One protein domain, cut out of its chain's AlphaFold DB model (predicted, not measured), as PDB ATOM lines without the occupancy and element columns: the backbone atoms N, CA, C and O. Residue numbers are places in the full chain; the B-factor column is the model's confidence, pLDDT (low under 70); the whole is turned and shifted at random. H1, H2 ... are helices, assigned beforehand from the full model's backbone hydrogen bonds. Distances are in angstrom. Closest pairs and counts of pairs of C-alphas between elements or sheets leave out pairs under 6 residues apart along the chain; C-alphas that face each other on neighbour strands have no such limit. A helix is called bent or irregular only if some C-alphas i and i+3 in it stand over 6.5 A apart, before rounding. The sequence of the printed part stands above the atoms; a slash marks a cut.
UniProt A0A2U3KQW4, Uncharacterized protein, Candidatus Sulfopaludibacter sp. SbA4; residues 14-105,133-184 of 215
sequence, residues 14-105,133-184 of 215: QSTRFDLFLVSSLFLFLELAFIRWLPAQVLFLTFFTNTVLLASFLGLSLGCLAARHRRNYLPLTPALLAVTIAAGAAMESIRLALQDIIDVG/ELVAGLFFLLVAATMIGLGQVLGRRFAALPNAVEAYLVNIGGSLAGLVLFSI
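AT A GLANCE: This is residues 14 to 105 and 133 to 184 of the 215 residues of an uncharacterized protein of Candidatus Sulfopaludibacter sp. SbA4 (UniProt A0A2U3KQW4). An elongated bundle of helices is built round the long helix H1, with H6 crossing one side of it and H3, the bent H5 and H4 lying on the other side. H3 crosses both arms of H5, while H4 runs past the end of H1, and residues 96 to 105 stick out from the body. The printed part has 144 residues with six named helices in the order H1, H2, H3, H4, H5, H6, and no named strand: its class is all helix. It is only just compact, close to loose, with a radius of gyration of the C-alphas of 17.2 A; the C-alphas span 66 by 33 by 22 A.

IN THESE COORDINATES: H1 covers residues 14 to 41, 39.9 A long, from C-alpha 14 at (25.782, -35.712, -1.209). It has a kink of 25 degrees near residue 35; it is neither bent nor irregular, but only just: C-alphas 36 and 39 are 6.5 A apart. H2 is residues 43 to 46, H3 residues 51 to 66, 21.9 A, and H4 residues 77 to 104, 40.8 A, ending at C-alpha 104 (-24.654, -5.803, -21.377). H5, residues 133 to 160, was assigned as one helix by its hydrogen bonds but is bent: C-alphas 146 and 149 are 6.6 A apart. Its arms are H5a, residues 133 to 146, and H5b, residues 149 to 160, at a steep tilt of 42 degrees. H6, residues 164 to 184, 30.2 A, ends at C-alpha 184 (4.774, -34.062, -17.980).

HOW THE PARTS SIT: H1 is the hub. It touches H6 at a steep tilt of 42 degrees, the same way; the closest C-alphas, of Ser 25 and Gly 178, are 3.9 A apart. With residues 16 to 27 alone it touches H5b, closest at Leu 20 and Arg 157, C-alphas 5.5 A apart. Its residues 38 to 41 alone touch H4, closest at Gln 41 and Glu 92, C-alphas 5.5 A apart. H1 and H2 touch only at the corner, closest at Pro 39 and Leu 45, C-alphas 5.0 A apart. H3 touches H5a, closest at Gly 59 and Ala 144, C-alphas 4.0 A apart, at a steep tilt of 41 degrees. H3 and H6 are apart. In H3, H4, H5a, H5b and H6 every O i to N i+4 pair is within hydrogen-bond range; in H1 22 of 24 are, and H2 is too short for such a pair.

THE WHOLE: The C-alphas farthest apart, of Gly 105 and Pro 162, are 66.7 A apart. Residues 106 to 132 are not printed, and C-alphas 105 and 133 are 29.0 A apart across the cut. Of the links printed whole, none is long. Residues 98 to 105 have pLDDT under 70; the mean of the printed part is 91.3.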
ATOM      1  N   GLN A  14      26.913 -35.078  -0.521       87.00
ATOM      2  CA  GLN A  14      25.782 -35.712  -1.209       87.00
ATOM      3  C   GLN A  14      24.470 -34.942  -1.002       87.00
ATOM      4  O   GLN A  14      23.771 -34.668  -1.979       87.00
ATOM      5  N   SER A  15      24.169 -34.531   0.235       90.56
ATOM      6  CA  SER A  15      23.002 -33.683   0.529       90.56
ATOM      7  C   SER A  15      23.068 -32.359  -0.238       90.56
ATOM      8  O   SER A  15      22.076 -31.930  -0.820       90.56
ATOM      9  N   THR A  16      24.253 -31.749  -0.345       93.19
ATOM     10  CA  THR A  16      24.439 -30.516  -1.123       93.19
ATOM     11  C   THR A  16      24.175 -30.718  -2.616       93.19
ATOM     12  O   THR A  16      23.527 -29.871  -3.232       93.19
ATOM     13  N   ARG A  17      24.630 -31.835  -3.200       94.62
ATOM     14  CA  ARG A  17      24.356 -32.180  -4.608       94.62
ATOM     15  C   ARG A  17      22.862 -32.357  -4.853       94.62
ATOM     16  O   ARG A  17      22.337 -31.811  -5.818       94.62
ATOM     17  N   PHE A  18      22.179 -33.093  -3.979       95.44
ATOM     18  CA  PHE A  18      20.741 -33.316  -4.101       95.44
ATOM     19  C   PHE A  18      19.946 -32.015  -3.949       95.44
ATOM     20  O   PHE A  18      19.065 -31.733  -4.758       95.44
ATOM     21  N   ASP A  19      20.315 -31.171  -2.987       95.31
ATOM     22  CA  ASP A  19      19.668 -29.876  -2.790       95.31
ATOM     23  C   ASP A  19      19.905 -28.936  -3.980       95.31
ATOM     24  O   ASP A  19      18.977 -28.254  -4.414       95.31
ATOM     25  N   LEU A  20      21.114 -28.925  -4.558       96.50
ATOM     26  CA  LEU A  20      21.401 -28.180  -5.788       96.50
ATOM     27  C   LEU A  20      20.565 -28.703  -6.961       96.50
ATOM     28  O   LEU A  20      19.976 -27.906  -7.690       96.50
ATOM     29  N   PHE A  21      20.482 -30.024  -7.124       97.44
ATOM     30  CA  PHE A  21      19.672 -30.665  -8.159       97.44
ATOM     31  C   PHE A  21      18.194 -30.265  -8.041       97.44
ATOM     32  O   PHE A  21      17.596 -29.813  -9.020       97.44
ATOM     33  N   LEU A  22      17.621 -30.369  -6.837       97.44
ATOM     34  CA  LEU A  22      16.228 -30.016  -6.568       97.44
ATOM     35  C   LEU A  22      15.951 -28.537  -6.814       97.44
ATOM     36  O   LEU A  22      14.960 -28.205  -7.463       97.44
ATOM     37  N   VAL A  23      16.811 -27.645  -6.318       96.94
ATOM     38  CA  VAL A  23      16.586 -26.207  -6.484       96.94
ATOM     39  C   VAL A  23      16.739 -25.778  -7.943       96.94
ATOM     40  O   VAL A  23      15.974 -24.930  -8.389       96.94
ATOM     41  N   SER A  24      17.658 -26.389  -8.697       97.50
ATOM     42  CA  SER A  24      17.828 -26.124 -10.135       97.50
ATOM     43  C   SER A  24      16.613 -26.605 -10.931       97.50
ATOM     44  O   SER A  24      16.100 -25.883 -11.783       97.50
ATOM     45  N   SER A  25      16.101 -27.797 -10.599       97.81
ATOM     46  CA  SER A  25      14.864 -28.336 -11.175       97.81
ATOM     47  C   SER A  25      13.662 -27.437 -10.884       97.81
ATOM     48  O   SER A  25      12.931 -27.064 -11.800       97.81
ATOM     49  N   LEU A  26      13.493 -27.020  -9.625       97.25
ATOM     50  CA  LEU A  26      12.392 -26.155  -9.209       97.25
ATOM     51  C   LEU A  26      12.477 -24.760  -9.842       97.25
ATOM     52  O   LEU A  26      11.454 -24.225 -10.263       97.25
ATOM     53  N   PHE A  27      13.677 -24.181  -9.921       97.06
ATOM     54  CA  PHE A  27      13.899 -22.884 -10.557       97.06
ATOM     55  C   PHE A  27      13.464 -22.914 -12.024       97.06
ATOM     56  O   PHE A  27      12.609 -22.121 -12.419       97.06
ATOM     57  N   LEU A  28      13.974 -23.875 -12.805       97.25
ATOM     58  CA  LEU A  28      13.640 -23.970 -14.226       97.25
ATOM     59  C   LEU A  28      12.163 -24.343 -14.445       97.25
ATOM     60  O   LEU A  28      11.510 -23.822 -15.346       97.25
ATOM     61  N   PHE A  29      11.603 -25.215 -13.601       97.50
ATOM     62  CA  PHE A  29      10.176 -25.537 -13.632       97.50
ATOM     63  C   PHE A  29       9.311 -24.281 -13.444       97.50
ATOM     64  O   PHE A  29       8.357 -24.079 -14.197       97.50
ATOM     65  N   LEU A  30       9.639 -23.432 -12.460       96.94
ATOM     66  CA  LEU A  30       8.900 -22.194 -12.202       96.94
ATOM     67  C   LEU A  30       9.081 -21.167 -13.322       96.94
ATOM     68  O   LEU A  30       8.106 -20.522 -13.699       96.94
ATOM     69  N   GLU A  31      10.285 -21.043 -13.880       97.00
ATOM     70  CA  GLU A  31      10.549 -20.192 -15.044       97.00
ATOM     71  C   GLU A  31       9.640 -20.580 -16.224       97.00
ATOM     72  O   GLU A  31       8.901 -19.742 -16.747       97.00
ATOM     73  N   LEU A  32       9.596 -21.869 -16.579       96.69
ATOM     74  CA  LEU A  32       8.719 -22.380 -17.640       96.69
ATOM     75  C   LEU A  32       7.231 -22.205 -17.308       96.69
ATOM     76  O   LEU A  32       6.436 -21.835 -18.180       96.69
ATOM     77  N   ALA A  33       6.845 -22.428 -16.049       95.88
ATOM     78  CA  ALA A  33       5.477 -22.217 -15.589       95.88
ATOM     79  C   ALA A  33       5.044 -20.757 -15.747       95.88
ATOM     80  O   ALA A  33       3.956 -20.499 -16.263       95.88
ATOM     81  N   PHE A  34       5.898 -19.805 -15.381       95.62
ATOM     82  CA  PHE A  34       5.622 -18.383 -15.542       95.62
ATOM     83  C   PHE A  34       5.561 -17.960 -17.005       95.62
ATOM     84  O   PHE A  34       4.628 -17.248 -17.376       95.62
ATOM     85  N   ILE A  35       6.478 -18.434 -17.852       94.56
ATOM     86  CA  ILE A  35       6.468 -18.125 -19.292       94.56
ATOM     87  C   ILE A  35       5.192 -18.639 -19.960       94.56
ATOM     88  O   ILE A  35       4.662 -17.993 -20.860       94.56
ATOM     89  N   ARG A  36       4.669 -19.789 -19.527       93.38
ATOM     90  CA  ARG A  36       3.436 -20.352 -20.086       93.38
ATOM     91  C   ARG A  36       2.174 -19.699 -19.520       93.38
ATOM     92  O   ARG A  36       1.236 -19.452 -20.274       93.38
ATOM     93  N   TRP A  37       2.107 -19.504 -18.206       93.19
ATOM     94  CA  TRP A  37       0.870 -19.119 -17.520       93.19
ATOM     95  C   TRP A  37       0.639 -17.604 -17.509       93.19
ATOM     96  O   TRP A  37      -0.477 -17.162 -17.768       93.19
ATOM     97  N   LEU A  38       1.675 -16.788 -17.281       93.38
ATOM     98  CA  LEU A  38       1.500 -15.335 -17.165       93.38
ATOM     99  C   LEU A  38       1.010 -14.670 -18.462       93.38
ATOM    100  O   LEU A  38       0.101 -13.845 -18.369       93.38
ATOM    101  N   PRO A  39       1.508 -15.018 -19.667       90.94
ATOM    102  CA  PRO A  39       0.988 -14.433 -20.902       90.94
ATOM    103  C   PRO A  39      -0.445 -14.868 -21.234       90.94
ATOM    104  O   PRO A  39      -1.148 -14.145 -21.935       90.94
ATOM    105  N   ALA A  40      -0.904 -16.016 -20.715       89.81
ATOM    106  CA  ALA A  40      -2.305 -16.427 -20.838       89.81
ATOM    107  C   ALA A  40      -3.234 -15.539 -19.994       89.81
ATOM    108  O   ALA A  40      -4.386 -15.316 -20.357       89.81
ATOM    109  N   GLN A  41      -2.703 -15.006 -18.895       89.75
ATOM    110  CA  GLN A  41      -3.439 -14.227 -17.914       89.75
ATOM    111  C   GLN A  41      -3.426 -12.723 -18.198       89.75
ATOM    112  O   GLN A  41      -4.433 -12.024 -18.068       89.75
ATOM    113  N   VAL A  42      -2.261 -12.218 -18.594       86.38
ATOM    114  CA  VAL A  42      -2.006 -10.805 -18.858       86.38
ATOM    115  C   VAL A  42      -1.617 -10.678 -20.320       86.38
ATOM    116  O   VAL A  42      -0.460 -10.874 -20.686       86.38
ATOM    117  N   LEU A  43      -2.587 -10.321 -21.164       83.31
ATOM    118  CA  LEU A  43      -2.404 -10.278 -22.620       83.31
ATOM    119  C   LEU A  43      -1.205  -9.405 -23.027       83.31
ATOM    120  O   LEU A  43      -0.487  -9.739 -23.961       83.31
ATOM    121  N   PHE A  44      -0.913  -8.337 -22.282       80.88
ATOM    122  CA  PHE A  44       0.223  -7.454 -22.554       80.88
ATOM    123  C   PHE A  44       1.593  -8.143 -22.493       80.88
ATOM    124  O   PHE A  44       2.502  -7.766 -23.230       80.88
ATOM    125  N   LEU A  45       1.741  -9.189 -21.676       85.81
ATOM    126  CA  LEU A  45       2.989  -9.954 -21.599       85.81
ATOM    127  C   LEU A  45       3.248 -10.782 -22.867       85.81
ATOM    128  O   LEU A  45       4.385 -11.181 -23.100       85.81
ATOM    129  N   THR A  46       2.237 -11.000 -23.718       86.50
ATOM    130  CA  THR A  46       2.432 -11.655 -25.024       86.50
ATOM    131  C   THR A  46       3.156 -10.758 -26.031       86.50
ATOM    132  O   THR A  46       3.855 -11.276 -26.895       86.50
ATOM    133  N   PHE A  47       3.061  -9.427 -25.903       86.19
ATOM    134  CA  PHE A  47       3.840  -8.492 -26.726       86.19
ATOM    135  C   PHE A  47       5.302  -8.420 -26.275       86.19
ATOM    136  O   PHE A  47       6.201  -8.269 -27.098       86.19
ATOM    137  N   PHE A  48       5.548  -8.584 -24.973       86.81
ATOM    138  CA  PHE A  48       6.882  -8.553 -24.379       86.81
ATOM    139  C   PHE A  48       7.288  -9.931 -23.847       86.81
ATOM    140  O   PHE A  48       7.575 -10.094 -22.658       86.81
ATOM    141  N   THR A  49       7.332 -10.924 -24.737       79.50
ATOM    142  CA  THR A  49       7.551 -12.348 -24.409       79.50
ATOM    143  C   THR A  49       8.805 -12.617 -23.572       79.50
ATOM    144  O   THR A  49       8.802 -13.493 -22.709       79.50
ATOM    145  N   ASN A  50       9.865 -11.830 -23.769       92.94
ATOM    146  CA  ASN A  50      11.136 -11.986 -23.057       92.94
ATOM    147  C   ASN A  50      11.130 -11.399 -21.636       92.94
ATOM    148  O   ASN A  50      12.071 -11.629 -20.882       92.94
ATOM    149  N   THR A  51      10.091 -10.660 -21.240       93.44
ATOM    150  CA  THR A  51      10.025  -9.986 -19.929       93.44
ATOM    151  C   THR A  51      10.128 -10.977 -18.777       93.44
ATOM    152  O   THR A  51      10.883 -10.753 -17.837       93.44
ATOM    153  N   VAL A  52       9.408 -12.098 -18.860       94.75
ATOM    154  CA  VAL A  52       9.388 -13.124 -17.806       94.75
ATOM    155  C   VAL A  52      10.735 -13.847 -17.702       94.75
ATOM    156  O   VAL A  52      11.218 -14.096 -16.598       94.75
ATOM    157  N   LEU A  53      11.373 -14.123 -18.844       95.62
ATOM    158  CA  LEU A  53      12.723 -14.693 -18.911       95.62
ATOM    159  C   LEU A  53      13.746 -13.748 -18.272       95.62
ATOM    160  O   LEU A  53      14.477 -14.132 -17.363       95.62
ATOM    161  N   LEU A  54      13.757 -12.479 -18.689       97.31
ATOM    162  CA  LEU A  54      14.655 -11.459 -18.143       97.31
ATOM    163  C   LEU A  54      14.434 -11.245 -16.638       97.31
ATOM    164  O   LEU A  54      15.405 -11.117 -15.894       97.31
ATOM    165  N   ALA A  55      13.181 -11.258 -16.175       97.44
ATOM    166  CA  ALA A  55      12.851 -11.188 -14.754       97.44
ATOM    167  C   ALA A  55      13.418 -12.387 -13.982       97.44
ATOM    168  O   ALA A  55      13.986 -12.217 -12.905       97.44
ATOM    169  N   SER A  56      13.309 -13.590 -14.550       97.19
ATOM    170  CA  SER A  56      13.841 -14.818 -13.951       97.19
ATOM    171  C   SER A  56      15.369 -14.783 -13.872       97.19
ATOM    172  O   SER A  56      15.927 -15.040 -12.802       97.19
ATOM    173  N   PHE A  57      16.051 -14.350 -14.938       96.81
ATOM    174  CA  PHE A  57      17.502 -14.129 -14.932       96.81
ATOM    175  C   PHE A  57      17.936 -13.069 -13.915       96.81
ATOM    176  O   PHE A  57      18.926 -13.267 -13.204       96.81
ATOM    177  N   LEU A  58      17.202 -11.958 -13.810       98.12
ATOM    178  CA  LEU A  58      17.466 -10.924 -12.811       98.12
ATOM    179  C   LEU A  58      17.297 -11.477 -11.391       98.12
ATOM    180  O   LEU A  58      18.172 -11.279 -10.551       98.12
ATOM    181  N   GLY A  59      16.203 -12.191 -11.127       97.06
ATOM    182  CA  GLY A  59      15.929 -12.808  -9.832       97.06
ATOM    183  C   GLY A  59      16.994 -13.828  -9.432       97.06
ATOM    184  O   GLY A  59      17.488 -13.781  -8.307       97.06
ATOM    185  N   LEU A  60      17.425 -14.682 -10.365       96.69
ATOM    186  CA  LEU A  60      18.544 -15.605 -10.160       96.69
ATOM    187  C   LEU A  60      19.834 -14.855  -9.831       96.69
ATOM    188  O   LEU A  60      20.500 -15.181  -8.852       96.69
ATOM    189  N   SER A  61      20.167 -13.830 -10.615       96.69
ATOM    190  CA  SER A  61      21.393 -13.041 -10.445       96.69
ATOM    191  C   SER A  61      21.420 -12.313  -9.097       96.69
ATOM    192  O   SER A  61      22.409 -12.395  -8.367       96.69
ATOM    193  N   LEU A  62      20.316 -11.654  -8.725       96.81
ATOM    194  CA  LEU A  62      20.153 -11.004  -7.422       96.81
ATOM    195  C   LEU A  62      20.166 -12.020  -6.277       96.81
ATOM    196  O   LEU A  62      20.781 -11.763  -5.243       96.81
ATOM    197  N   GLY A  63      19.543 -13.185  -6.461       96.12
ATOM    198  CA  GLY A  63      19.591 -14.297  -5.516       96.12
ATOM    199  C   GLY A  63      21.019 -14.789  -5.283       96.12
ATOM    200  O   GLY A  63      21.476 -14.839  -4.140       96.12
ATOM    201  N   CYS A  64      21.765 -15.066  -6.351       94.56
ATOM    202  CA  CYS A  64      23.171 -15.464  -6.294       94.56
ATOM    203  C   CYS A  64      24.049 -14.393  -5.630       94.56
ATOM    204  O   CYS A  64      24.923 -14.725  -4.829       94.56
ATOM    205  N   LEU A  65      23.801 -13.106  -5.889       95.00
ATOM    206  CA  LEU A  65      24.489 -12.019  -5.187       95.00
ATOM    207  C   LEU A  65      24.146 -12.018  -3.686       95.00
ATOM    208  O   LEU A  65      25.034 -11.927  -2.832       95.00
ATOM    209  N   ALA A  66      22.868 -12.205  -3.358       93.31
ATOM    210  CA  ALA A  66      22.369 -12.326  -1.994       93.31
ATOM    211  C   ALA A  66      22.827 -13.613  -1.281       93.31
ATOM    212  O   ALA A  66      22.713 -13.694  -0.055       93.31
ATOM    213  N   ALA A  67      23.377 -14.606  -1.990       91.62
ATOM    214  CA  ALA A  67      23.910 -15.839  -1.401       91.62
ATOM    215  C   ALA A  67      25.029 -15.558  -0.388       91.62
ATOM    216  O   ALA A  67      25.148 -16.274   0.609       91.62
ATOM    217  N   ARG A  68      25.786 -14.471  -0.607       87.25
ATOM    218  CA  ARG A  68      26.851 -13.983   0.286       87.25
ATOM    219  C   ARG A  68      26.315 -13.374   1.585       87.25
ATOM    220  O   ARG A  68      27.052 -13.251   2.558       87.25
ATOM    221  N   HIS A  69      25.046 -12.968   1.609       87.12
ATOM    222  CA  HIS A  69      24.419 -12.335   2.763       87.12
ATOM    223  C   HIS A  69      23.824 -13.381   3.717       87.12
ATOM    224  O   HIS A  69      23.316 -14.416   3.282       87.12
ATOM    225  N   ARG A  70      23.832 -13.107   5.032       82.31
ATOM    226  CA  ARG A  70      23.291 -14.032   6.055       82.31
ATOM    227  C   ARG A  70      21.761 -14.133   6.061       82.31
ATOM    228  O   ARG A  70      21.222 -15.096   6.595       82.31
ATOM    229  N   ARG A  71      21.050 -13.154   5.487       86.38
ATOM    230  CA  ARG A  71      19.577 -13.168   5.409       86.38
ATOM    231  C   ARG A  71      19.101 -14.322   4.531       86.38
ATOM    232  O   ARG A  71      19.720 -14.601   3.511       86.38
ATOM    233  N   ASN A  72      18.015 -14.988   4.909       87.69
ATOM    234  CA  ASN A  72      17.412 -16.055   4.114       87.69
ATOM    235  C   ASN A  72      16.108 -15.550   3.483       87.69
ATOM    236  O   ASN A  72      15.167 -15.245   4.210       87.69
ATOM    237  N   TYR A  73      16.065 -15.453   2.153       86.31
ATOM    238  CA  TYR A  73      14.883 -15.007   1.404       86.31
ATOM    239  C   TYR A  73      13.956 -16.165   1.006       86.31
ATOM    240  O   TYR A  73      12.837 -15.923   0.565       86.31
ATOM    241  N   LEU A  74      14.375 -17.418   1.214       87.44
ATOM    242  CA  LEU A  74      13.578 -18.604   0.892       87.44
ATOM    243  C   LEU A  74      12.191 -18.641   1.573       87.44
ATOM    244  O   LEU A  74      11.231 -19.010   0.900       87.44
ATOM    245  N   PRO A  75      12.020 -18.225   2.848       91.62
ATOM    246  CA  PRO A  75      10.697 -18.200   3.479       91.62
ATOM    247  C   PRO A  75       9.728 -17.202   2.832       91.62
ATOM    248  O   PRO A  75       8.517 -17.359   2.951       91.62
ATOM    249  N   LEU A  76      10.251 -16.180   2.143       92.69
ATOM    250  CA  LEU A  76       9.449 -15.161   1.468       92.69
ATOM    251  C   LEU A  76       8.998 -15.610   0.070       92.69
ATOM    252  O   LEU A  76       7.954 -15.172  -0.408       92.69
ATOM    253  N   THR A  77       9.748 -16.509  -0.572       92.38
ATOM    254  CA  THR A  77       9.435 -17.059  -1.897       92.38
ATOM    255  C   THR A  77       8.000 -17.580  -2.041       92.38
ATOM    256  O   THR A  77       7.350 -17.157  -2.994       92.38
ATOM    257  N   PRO A  78       7.453 -18.443  -1.160       93.81
ATOM    258  CA  PRO A  78       6.082 -18.932  -1.326       93.81
ATOM    259  C   PRO A  78       5.038 -17.813  -1.198       93.81
ATOM    260  O   PRO A  78       4.039 -17.832  -1.913       93.81
ATOM    261  N   ALA A  79       5.280 -16.814  -0.343       96.25
ATOM    262  CA  ALA A  79       4.400 -15.653  -0.223       96.25
ATOM    263  C   ALA A  79       4.428 -14.798  -1.501       96.25
ATOM    264  O   ALA A  79       3.377 -14.442  -2.024       96.25
ATOM    265  N   LEU A  80       5.616 -14.523  -2.052       95.44
ATOM    266  CA  LEU A  80       5.768 -13.792  -3.317       95.44
ATOM    267  C   LEU A  80       5.185 -14.558  -4.509       95.44
ATOM    268  O   LEU A  80       4.542 -13.956  -5.369       95.44
ATOM    269  N   LEU A  81       5.336 -15.883  -4.533       95.69
ATOM    270  CA  LEU A  81       4.704 -16.744  -5.526       95.69
ATOM    271  C   LEU A  81       3.177 -16.633  -5.444       95.69
ATOM    272  O   LEU A  81       2.528 -16.416  -6.465       95.69
ATOM    273  N   ALA A  82       2.605 -16.714  -4.238       96.81
ATOM    274  CA  ALA A  82       1.168 -16.561  -4.029       96.81
ATOM    275  C   ALA A  82       0.668 -15.176  -4.466       96.81
ATOM    276  O   ALA A  82      -0.355 -15.086  -5.139       96.81
ATOM    277  N   VAL A  83       1.412 -14.108  -4.157       97.38
ATOM    278  CA  VAL A  83       1.105 -12.746  -4.624       97.38
ATOM    279  C   VAL A  83       1.163 -12.656  -6.150       97.38
ATOM    280  O   VAL A  83       0.268 -12.073  -6.752       97.38
ATOM    281  N   THR A  84       2.160 -13.269  -6.792       95.94
ATOM    282  CA  THR A  84       2.293 -13.288  -8.260       95.94
ATOM    283  C   THR A  84       1.114 -14.014  -8.915       95.94
ATOM    284  O   THR A  84       0.543 -13.521  -9.890       95.94
ATOM    285  N   ILE A  85       0.701 -15.153  -8.350       96.06
ATOM    286  CA  ILE A  85      -0.472 -15.906  -8.812       96.06
ATOM    287  C   ILE A  85      -1.755 -15.096  -8.590       96.06
ATOM    288  O   ILE A  85      -2.577 -14.991  -9.497       96.06
ATOM    289  N   ALA A  86      -1.927 -14.481  -7.419       95.62
ATOM    290  CA  ALA A  86      -3.097 -13.661  -7.114       95.62
ATOM    291  C   ALA A  86      -3.195 -12.436  -8.035       95.62
ATOM    292  O   ALA A  86      -4.277 -12.134  -8.534       95.62
ATOM    293  N   ALA A  87      -2.074 -11.768  -8.316       93.56
ATOM    294  CA  ALA A  87      -2.016 -10.647  -9.250       93.56
ATOM    295  C   ALA A  87      -2.405 -11.078 -10.672       93.56
ATOM    296  O   ALA A  87      -3.179 -10.388 -11.336       93.56
ATOM    297  N   GLY A  88      -1.924 -12.241 -11.124       91.75
ATOM    298  CA  GLY A  88      -2.372 -12.840 -12.376       91.75
ATOM    299  C   GLY A  88      -3.883 -13.096 -12.366       91.75
ATOM    300  O   GLY A  88      -4.606 -12.561 -13.205       91.75
ATOM    301  N   ALA A  89      -4.386 -13.863 -11.396       91.19
ATOM    302  CA  ALA A  89      -5.813 -14.176 -11.236       91.19
ATOM    303  C   ALA A  89      -6.705 -12.918 -11.253       91.19
ATOM    304  O   ALA A  89      -7.726 -12.873 -11.944       91.19
ATOM    305  N   ALA A  90      -6.278 -11.866 -10.552       89.62
ATOM    306  CA  ALA A  90      -6.960 -10.579 -10.531       89.62
ATOM    307  C   ALA A  90      -7.014  -9.928 -11.921       89.62
ATOM    308  O   ALA A  90      -8.062  -9.416 -12.307       89.62
ATOM    309  N   MET A  91      -5.931  -9.989 -12.704       87.50
ATOM    310  CA  MET A  91      -5.894  -9.387 -14.040       87.50
ATOM    311  C   MET A  91      -6.880 -10.045 -15.017       87.50
ATOM    312  O   MET A  91      -7.559  -9.346 -15.769       87.50
ATOM    313  N   GLU A  92      -7.019 -11.371 -14.988       86.50
ATOM    314  CA  GLU A  92      -8.053 -12.063 -15.780       86.50
ATOM    315  C   GLU A  92      -9.456 -11.748 -15.278       86.50
ATOM    316  O   GLU A  92     -10.348 -11.529 -16.091       86.50
ATOM    317  N   SER A  93      -9.650 -11.659 -13.960       83.12
ATOM    318  CA  SER A  93     -10.946 -11.288 -13.380       83.12
ATOM    319  C   SER A  93     -11.383  -9.897 -13.854       83.12
ATOM    320  O   SER A  93     -12.522  -9.714 -14.280       83.12
ATOM    321  N   ILE A  94     -10.457  -8.933 -13.863       82.38
ATOM    322  CA  ILE A  94     -10.679  -7.583 -14.401       82.38
ATOM    323  C   ILE A  94     -10.975  -7.648 -15.903       82.38
ATOM    324  O   ILE A  94     -11.919  -7.012 -16.371       82.38
ATOM    325  N   ARG A  95     -10.211  -8.443 -16.664       78.19
ATOM    326  CA  ARG A  95     -10.432  -8.637 -18.104       78.19
ATOM    327  C   ARG A  95     -11.835  -9.180 -18.393       78.19
ATOM    328  O   ARG A  95     -12.489  -8.669 -19.296       78.19
ATOM    329  N   LEU A  96     -12.294 -10.177 -17.638       77.81
ATOM    330  CA  LEU A  96     -13.626 -10.771 -17.783       77.81
ATOM    331  C   LEU A  96     -14.736  -9.788 -17.386       77.81
ATOM    332  O   LEU A  96     -15.709  -9.651 -18.123       77.81
ATOM    333  N   ALA A  97     -14.567  -9.049 -16.286       75.25
ATOM    334  CA  ALA A  97     -15.531  -8.035 -15.854       75.25
ATOM    335  C   ALA A  97     -15.696  -6.904 -16.886       75.25
ATOM    336  O   ALA A  97     -16.812  -6.461 -17.153       75.25
ATOM    337  N   LEU A  98     -14.602  -6.466 -17.522       68.75
ATOM    338  CA  LEU A  98     -14.669  -5.483 -18.608       68.75
ATOM    339  C   LEU A  98     -15.412  -6.021 -19.841       68.75
ATOM    340  O   LEU A  98     -16.105  -5.253 -20.505       68.75
ATOM    341  N   GLN A  99     -15.275  -7.312 -20.163       64.81
ATOM    342  CA  GLN A  99     -16.000  -7.920 -21.286       64.81
ATOM    343  C   GLN A  99     -17.511  -7.971 -21.030       64.81
ATOM    344  O   GLN A  99     -18.276  -7.649 -21.935       64.81
ATOM    345  N   ASP A 100     -17.929  -8.296 -19.807       59.38
ATOM    346  CA  ASP A 100     -19.344  -8.378 -19.422       59.38
ATOM    347  C   ASP A 100     -20.040  -7.004 -19.476       59.38
ATOM    348  O   ASP A 100     -21.117  -6.852 -20.050       59.38
ATOM    349  N   ILE A 101     -19.371  -5.944 -19.003       58.00
ATOM    350  CA  ILE A 101     -19.896  -4.566 -19.065       58.00
ATOM    351  C   ILE A 101     -20.103  -4.102 -20.520       58.00
ATOM    352  O   ILE A 101     -21.053  -3.375 -20.819       58.00
ATOM    353  N   ILE A 102     -19.238  -4.535 -21.442       52.75
ATOM    354  CA  ILE A 102     -19.336  -4.190 -22.867       52.75
ATOM    355  C   ILE A 102     -20.444  -4.992 -23.571       52.75
ATOM    356  O   ILE A 102     -21.015  -4.483 -24.536       52.75
ATOM    357  N   ASP A 103     -20.770  -6.203 -23.108       54.41
ATOM    358  CA  ASP A 103     -21.819  -7.047 -23.701       54.41
ATOM    359  C   ASP A 103     -23.225  -6.639 -23.215       54.41
ATOM    360  O   ASP A 103     -24.155  -6.502 -24.011       54.41
ATOM    361  N   VAL A 104     -23.375  -6.293 -21.930       54.84
ATOM    362  CA  VAL A 104     -24.654  -5.803 -21.377       54.84
ATOM    363  C   VAL A 104     -24.975  -4.375 -21.852       54.84
ATOM    364  O   VAL A 104     -26.141  -4.044 -22.076       54.84
ATOM    365  N   GLY A 105     -23.957  -3.540 -22.101       48.75
ATOM    366  CA  GLY A 105     -24.120  -2.201 -22.683       48.75
ATOM    367  C   GLY A 105     -24.492  -2.180 -24.175       48.75
ATOM    368  O   GLY A 105     -24.885  -1.132 -24.685       48.75
ATOM    369  N   GLU A 133       3.189  -0.379 -19.438       86.44
ATOM    370  CA  GLU A 133       4.546  -0.394 -18.912       86.44
ATOM    371  C   GLU A 133       4.571  -0.638 -17.401       86.44
ATOM    372  O   GLU A 133       5.421  -1.386 -16.919       86.44
ATOM    373  N   LEU A 134       3.627  -0.064 -16.645       89.44
ATOM    374  CA  LEU A 134       3.527  -0.290 -15.202       89.44
ATOM    375  C   LEU A 134       3.051  -1.708 -14.895       89.44
ATOM    376  O   LEU A 134       3.573  -2.328 -13.972       89.44
ATOM    377  N   VAL A 135       2.112  -2.250 -15.677       89.06
ATOM    378  CA  VAL A 135       1.676  -3.646 -15.518       89.06
ATOM    379  C   VAL A 135       2.832  -4.597 -15.820       89.06
ATOM    380  O   VAL A 135       3.141  -5.472 -15.009       89.06
ATOM    381  N   ALA A 136       3.507  -4.411 -16.957       90.31
ATOM    382  CA  ALA A 136       4.656  -5.226 -17.335       90.31
ATOM    383  C   ALA A 136       5.787  -5.117 -16.299       90.31
ATOM    384  O   ALA A 136       6.320  -6.139 -15.868       90.31
ATOM    385  N   GLY A 137       6.102  -3.900 -15.845       93.69
ATOM    386  CA  GLY A 137       7.096  -3.639 -14.807       93.69
ATOM    387  C   GLY A 137       6.734  -4.271 -13.461       93.69
ATOM    388  O   GLY A 137       7.592  -4.873 -12.817       93.69
ATOM    389  N   LEU A 138       5.463  -4.220 -13.056       94.38
ATOM    390  CA  LEU A 138       4.983  -4.866 -11.835       94.38
ATOM    391  C   LEU A 138       5.185  -6.384 -11.894       94.38
ATOM    392  O   LEU A 138       5.779  -6.955 -10.980       94.38
ATOM    393  N   PHE A 139       4.736  -7.041 -12.966       94.81
ATOM    394  CA  PHE A 139       4.915  -8.489 -13.119       94.81
ATOM    395  C   PHE A 139       6.388  -8.876 -13.261       94.81
ATOM    396  O   PHE A 139       6.800  -9.888 -12.696       94.81
ATOM    397  N   PHE A 140       7.197  -8.058 -13.935       96.25
ATOM    398  CA  PHE A 140       8.646  -8.241 -13.996       96.25
ATOM    399  C   PHE A 140       9.263  -8.247 -12.591       96.25
ATOM    400  O   PHE A 140      10.001  -9.170 -12.243       96.25
ATOM    401  N   LEU A 141       8.922  -7.265 -11.752       97.56
ATOM    402  CA  LEU A 141       9.425  -7.180 -10.380       97.56
ATOM    403  C   LEU A 141       8.913  -8.322  -9.498       97.56
ATOM    404  O   LEU A 141       9.691  -8.870  -8.721       97.56
ATOM    405  N   LEU A 142       7.643  -8.714  -9.625       97.00
ATOM    406  CA  LEU A 142       7.066  -9.831  -8.869       97.00
ATOM    407  C   LEU A 142       7.728 -11.169  -9.221       97.00
ATOM    408  O   LEU A 142       8.114 -11.924  -8.322       97.00
ATOM    409  N   VAL A 143       7.917 -11.445 -10.515       96.94
ATOM    410  CA  VAL A 143       8.619 -12.646 -10.986       96.94
ATOM    411  C   VAL A 143      10.065 -12.635 -10.501       96.94
ATOM    412  O   VAL A 143      10.502 -13.607  -9.878       96.94
ATOM    413  N   ALA A 144      10.789 -11.529 -10.707       97.94
ATOM    414  CA  ALA A 144      12.171 -11.399 -10.262       97.94
ATOM    415  C   ALA A 144      12.283 -11.611  -8.747       97.94
ATOM    416  O   ALA A 144      13.080 -12.436  -8.306       97.94
ATOM    417  N   ALA A 145      11.439 -10.947  -7.952       97.25
ATOM    418  CA  ALA A 145      11.420 -11.076  -6.499       97.25
ATOM    419  C   ALA A 145      11.133 -12.513  -6.043       97.25
ATOM    420  O   ALA A 145      11.803 -13.013  -5.137       97.25
ATOM    421  N   THR A 146      10.187 -13.200  -6.689       96.88
ATOM    422  CA  THR A 146       9.872 -14.607  -6.394       96.88
ATOM    423  C   THR A 146      11.095 -15.502  -6.606       96.88
ATOM    424  O   THR A 146      11.395 -16.366  -5.775       96.88
ATOM    425  N   MET A 147      11.849 -15.249  -7.679       97.19
ATOM    426  CA  MET A 147      13.039 -16.013  -8.052       97.19
ATOM    427  C   MET A 147      14.270 -15.744  -7.169       97.19
ATOM    428  O   MET A 147      15.153 -16.602  -7.105       97.19
ATOM    429  N   ILE A 148      14.329 -14.626  -6.426       97.00
ATOM    430  CA  ILE A 148      15.478 -14.282  -5.558       97.00
ATOM    431  C   ILE A 148      15.761 -15.370  -4.521       97.00
ATOM    432  O   ILE A 148      16.917 -15.749  -4.329       97.00
ATOM    433  N   GLY A 149      14.734 -15.878  -3.831       94.62
ATOM    434  CA  GLY A 149      14.940 -16.864  -2.766       94.62
ATOM    435  C   GLY A 149      15.465 -18.203  -3.289       94.62
ATOM    436  O   GLY A 149      16.383 -18.767  -2.692       94.62
ATOM    437  N   LEU A 150      14.970 -18.666  -4.444       96.12
ATOM    438  CA  LEU A 150      15.516 -19.851  -5.113       96.12
ATOM    439  C   LEU A 150      16.946 -19.610  -5.595       96.12
ATOM    440  O   LEU A 150      17.823 -20.425  -5.311       96.12
ATOM    441  N   GLY A 151      17.201 -18.476  -6.254       96.44
ATOM    442  CA  GLY A 151      18.536 -18.114  -6.728       96.44
ATOM    443  C   GLY A 151      19.555 -18.002  -5.593       96.44
ATOM    444  O   GLY A 151      20.705 -18.407  -5.740       96.44
ATOM    445  N   GLN A 152      19.127 -17.541  -4.416       96.38
ATOM    446  CA  GLN A 152      19.973 -17.492  -3.228       96.38
ATOM    447  C   GLN A 152      20.386 -18.881  -2.748       96.38
ATOM    448  O   GLN A 152      21.559 -19.103  -2.437       96.38
ATOM    449  N   VAL A 153      19.438 -19.816  -2.668       95.88
ATOM    450  CA  VAL A 153      19.749 -21.197  -2.286       95.88
ATOM    451  C   VAL A 153      20.637 -21.844  -3.341       95.88
ATOM    452  O   VAL A 153      21.646 -22.444  -2.974       95.88
ATOM    453  N   LEU A 154      20.320 -21.655  -4.624       96.19
ATOM    454  CA  LEU A 154      21.108 -22.162  -5.745       96.19
ATOM    455  C   LEU A 154      22.556 -21.684  -5.650       96.19
ATOM    456  O   LEU A 154      23.461 -22.511  -5.589       96.19
ATOM    457  N   GLY A 155      22.779 -20.374  -5.514       94.94
ATOM    458  CA  GLY A 155      24.116 -19.799  -5.376       94.94
ATOM    459  C   GLY A 155      24.883 -20.327  -4.159       94.94
ATOM    460  O   GLY A 155      26.074 -20.621  -4.265       94.94
ATOM    461  N   ARG A 156      24.212 -20.520  -3.012       94.94
ATOM    462  CA  ARG A 156      24.838 -21.107  -1.811       94.94
ATOM    463  C   ARG A 156      25.249 -22.563  -2.022       94.94
ATOM    464  O   ARG A 156      26.342 -22.933  -1.605       94.94
ATOM    465  N   ARG A 157      24.394 -23.387  -2.639       94.81
ATOM    466  CA  ARG A 157      24.700 -24.812  -2.868       94.81
ATOM    467  C   ARG A 157      25.734 -24.999  -3.969       94.81
ATOM    468  O   ARG A 157      26.609 -25.846  -3.829       94.81
ATOM    469  N   PHE A 158      25.688 -24.161  -4.999       93.56
ATOM    470  CA  PHE A 158      26.692 -24.136  -6.055       93.56
ATOM    471  C   PHE A 158      28.079 -23.796  -5.491       93.56
ATOM    472  O   PHE A 158      29.046 -24.487  -5.789       93.56
ATOM    473  N   ALA A 159      28.173 -22.791  -4.610       93.00
ATOM    474  CA  ALA A 159      29.427 -22.406  -3.954       93.00
ATOM    475  C   ALA A 159      29.916 -23.401  -2.882       93.00
ATOM    476  O   ALA A 159      31.081 -23.355  -2.496       93.00
ATOM    477  N   ALA A 160      29.040 -24.277  -2.378       92.00
ATOM    478  CA  ALA A 160      29.385 -25.275  -1.368       92.00
ATOM    479  C   ALA A 160      30.068 -26.524  -1.955       92.00
ATOM    480  O   ALA A 160      30.668 -27.294  -1.205       92.00
ATOM    481  N   LEU A 161      29.990 -26.740  -3.273       91.44
ATOM    482  CA  LEU A 161      30.656 -27.858  -3.935       91.44
ATOM    483  C   LEU A 161      32.105 -27.487  -4.303       91.44
ATOM    484  O   LEU A 161      32.322 -26.478  -4.973       91.44
ATOM    485  N   PRO A 162      33.107 -28.305  -3.925       88.06
ATOM    486  CA  PRO A 162      34.516 -27.992  -4.173       88.06
ATOM    487  C   PRO A 162      34.918 -28.137  -5.649       88.06
ATOM    488  O   PRO A 162      35.864 -27.494  -6.097       88.06
ATOM    489  N   ASN A 163      34.215 -28.980  -6.414       92.25
ATOM    490  CA  ASN A 163      34.466 -29.192  -7.837       92.25
ATOM    491  C   ASN A 163      33.431 -28.432  -8.682       92.25
ATOM    492  O   ASN A 163      32.252 -28.790  -8.712       92.25
ATOM    493  N   ALA A 164      33.888 -27.408  -9.407       91.62
ATOM    494  CA  ALA A 164      33.033 -26.567 -10.244       91.62
ATOM    495  C   ALA A 164      32.387 -27.326 -11.416       91.62
ATOM    496  O   ALA A 164      31.235 -27.061 -11.759       91.62
ATOM    497  N   VAL A 165      33.100 -28.289 -12.014       95.56
ATOM    498  CA  VAL A 165      32.568 -29.105 -13.118       95.56
ATOM    499  C   VAL A 165      31.423 -29.975 -12.614       95.56
ATOM    500  O   VAL A 165      30.376 -30.057 -13.249       95.56
ATOM    501  N   GLU A 166      31.591 -30.574 -11.436       93.62
ATOM    502  CA  GLU A 166      30.533 -31.359 -10.804       93.62
ATOM    503  C   GLU A 166      29.304 -30.499 -10.477       93.62
ATOM    504  O   GLU A 166      28.185 -30.883 -10.816       93.62
ATOM    505  N   ALA A 167      29.498 -29.322  -9.872       95.06
ATOM    506  CA  ALA A 167      28.402 -28.399  -9.577       95.06
ATOM    507  C   ALA A 167      27.611 -28.027 -10.841       95.06
ATOM    508  O   ALA A 167      26.380 -28.005 -10.829       95.06
ATOM    509  N   TYR A 168      28.316 -27.800 -11.952       96.62
ATOM    510  CA  TYR A 168      27.706 -27.502 -13.241       96.62
ATOM    511  C   TYR A 168      26.919 -28.687 -13.819       96.62
ATOM    512  O   TYR A 168      25.790 -28.500 -14.273       96.62
ATOM    513  N   LEU A 169      27.458 -29.911 -13.750       97.50
ATOM    514  CA  LEU A 169      26.756 -31.124 -14.191       97.50
ATOM    515  C   LEU A 169      25.469 -31.356 -13.394       97.50
ATOM    516  O   LEU A 169      24.425 -31.641 -13.979       97.50
ATOM    517  N   VAL A 170      25.528 -31.189 -12.072       96.75
ATOM    518  CA  VAL A 170      24.356 -31.308 -11.194       96.75
ATOM    519  C   VAL A 170      23.325 -30.221 -11.507       96.75
ATOM    520  O   VAL A 170      22.134 -30.519 -11.591       96.75
ATOM    521  N   ASN A 171      23.766 -28.982 -11.738       97.12
ATOM    522  CA  ASN A 171      22.894 -27.864 -12.106       97.12
ATOM    523  C   ASN A 171      22.180 -28.100 -13.448       97.12
ATOM    524  O   ASN A 171      20.963 -27.921 -13.542       97.12
ATOM    525  N   ILE A 172      22.908 -28.549 -14.478       97.81
ATOM    526  CA  ILE A 172      22.315 -28.914 -15.773       97.81
ATOM    527  C   ILE A 172      21.357 -30.092 -15.611       97.81
ATOM    528  O   ILE A 172      20.241 -30.035 -16.122       97.81
ATOM    529  N   GLY A 173      21.768 -31.146 -14.902       98.06
ATOM    530  CA  GLY A 173      20.936 -32.326 -14.677       98.06
ATOM    531  C   GLY A 173      19.626 -31.978 -13.971       98.06
ATOM    532  O   GLY A 173      18.560 -32.423 -14.395       98.06
ATOM    533  N   GLY A 174      19.694 -31.123 -12.947       97.19
ATOM    534  CA  GLY A 174      18.517 -30.599 -12.260       97.19
ATOM    535  C   GLY A 174      17.634 -29.772 -13.189       97.19
ATOM    536  O   GLY A 174      16.434 -30.015 -13.266       97.19
ATOM    537  N   SER A 175      18.220 -28.856 -13.962       97.81
ATOM    538  CA  SER A 175      17.477 -28.027 -14.921       97.81
ATOM    539  C   SER A 175      16.745 -28.882 -15.966       97.81
ATOM    540  O   SER A 175      15.548 -28.707 -16.187       97.81
ATOM    541  N   LEU A 176      17.419 -29.874 -16.556       98.31
ATOM    542  CA  LEU A 176      16.803 -30.795 -17.514       98.31
ATOM    543  C   LEU A 176      15.637 -31.572 -16.882       98.31
ATOM    544  O   LEU A 176      14.581 -31.709 -17.502       98.31
ATOM    545  N   ALA A 177      15.796 -32.027 -15.637       98.06
ATOM    546  CA  ALA A 177      14.715 -32.663 -14.890       98.06
ATOM    547  C   ALA A 177      13.526 -31.711 -14.669       98.06
ATOM    548  O   ALA A 177      12.383 -32.138 -14.811       98.06
ATOM    549  N   GLY A 178      13.777 -30.427 -14.396       97.25
ATOM    550  CA  GLY A 178      12.740 -29.398 -14.273       97.25
ATOM    551  C   GLY A 178      11.939 -29.198 -15.563       97.25
ATOM    552  O   GLY A 178      10.707 -29.150 -15.530       97.25
ATOM    553  N   LEU A 179      12.618 -29.176 -16.715       97.69
ATOM    554  CA  LEU A 179      11.977 -29.108 -18.036       97.69
ATOM    555  C   LEU A 179      11.104 -30.336 -18.315       97.69
ATOM    556  O   LEU A 179       9.964 -30.205 -18.774       97.69
ATOM    557  N   VAL A 180      11.623 -31.534 -18.030       98.06
ATOM    558  CA  VAL A 180      10.881 -32.793 -18.204       98.06
ATOM    559  C   VAL A 180       9.663 -32.827 -17.282       98.06
ATOM    560  O   VAL A 180       8.558 -33.125 -17.739       98.06
ATOM    561  N   LEU A 181       9.834 -32.453 -16.013       97.06
ATOM    562  CA  LEU A 181       8.754 -32.386 -15.034       97.06
ATOM    563  C   LEU A 181       7.648 -31.430 -15.493       97.06
ATOM    564  O   LEU A 181       6.475 -31.803 -15.503       97.06
ATOM    565  N   PHE A 182       8.014 -30.229 -15.943       96.75
ATOM    566  CA  PHE A 182       7.065 -29.264 -16.493       96.75
ATOM    567  C   PHE A 182       6.305 -29.824 -17.700       96.75
ATOM    568  O   PHE A 182       5.081 -29.696 -17.779       96.75
ATOM    569  N   SER A 183       7.010 -30.491 -18.614       96.31
ATOM    570  CA  SER A 183       6.416 -31.093 -19.812       96.31
ATOM    571  C   SER A 183       5.376 -32.159 -19.453       96.31
ATOM    572  O   SER A 183       4.267 -32.147 -19.997       96.31
ATOM    573  N   ILE A 184       5.690 -33.029 -18.486       95.88
ATOM    574  CA  ILE A 184       4.774 -34.062 -17.980       95.88
ATOM    575  C   ILE A 184       3.547 -33.423 -17.317       95.88
ATOM    576  O   ILE A 184       2.413 -33.776 -17.651       95.88
TER     577      ILE A 184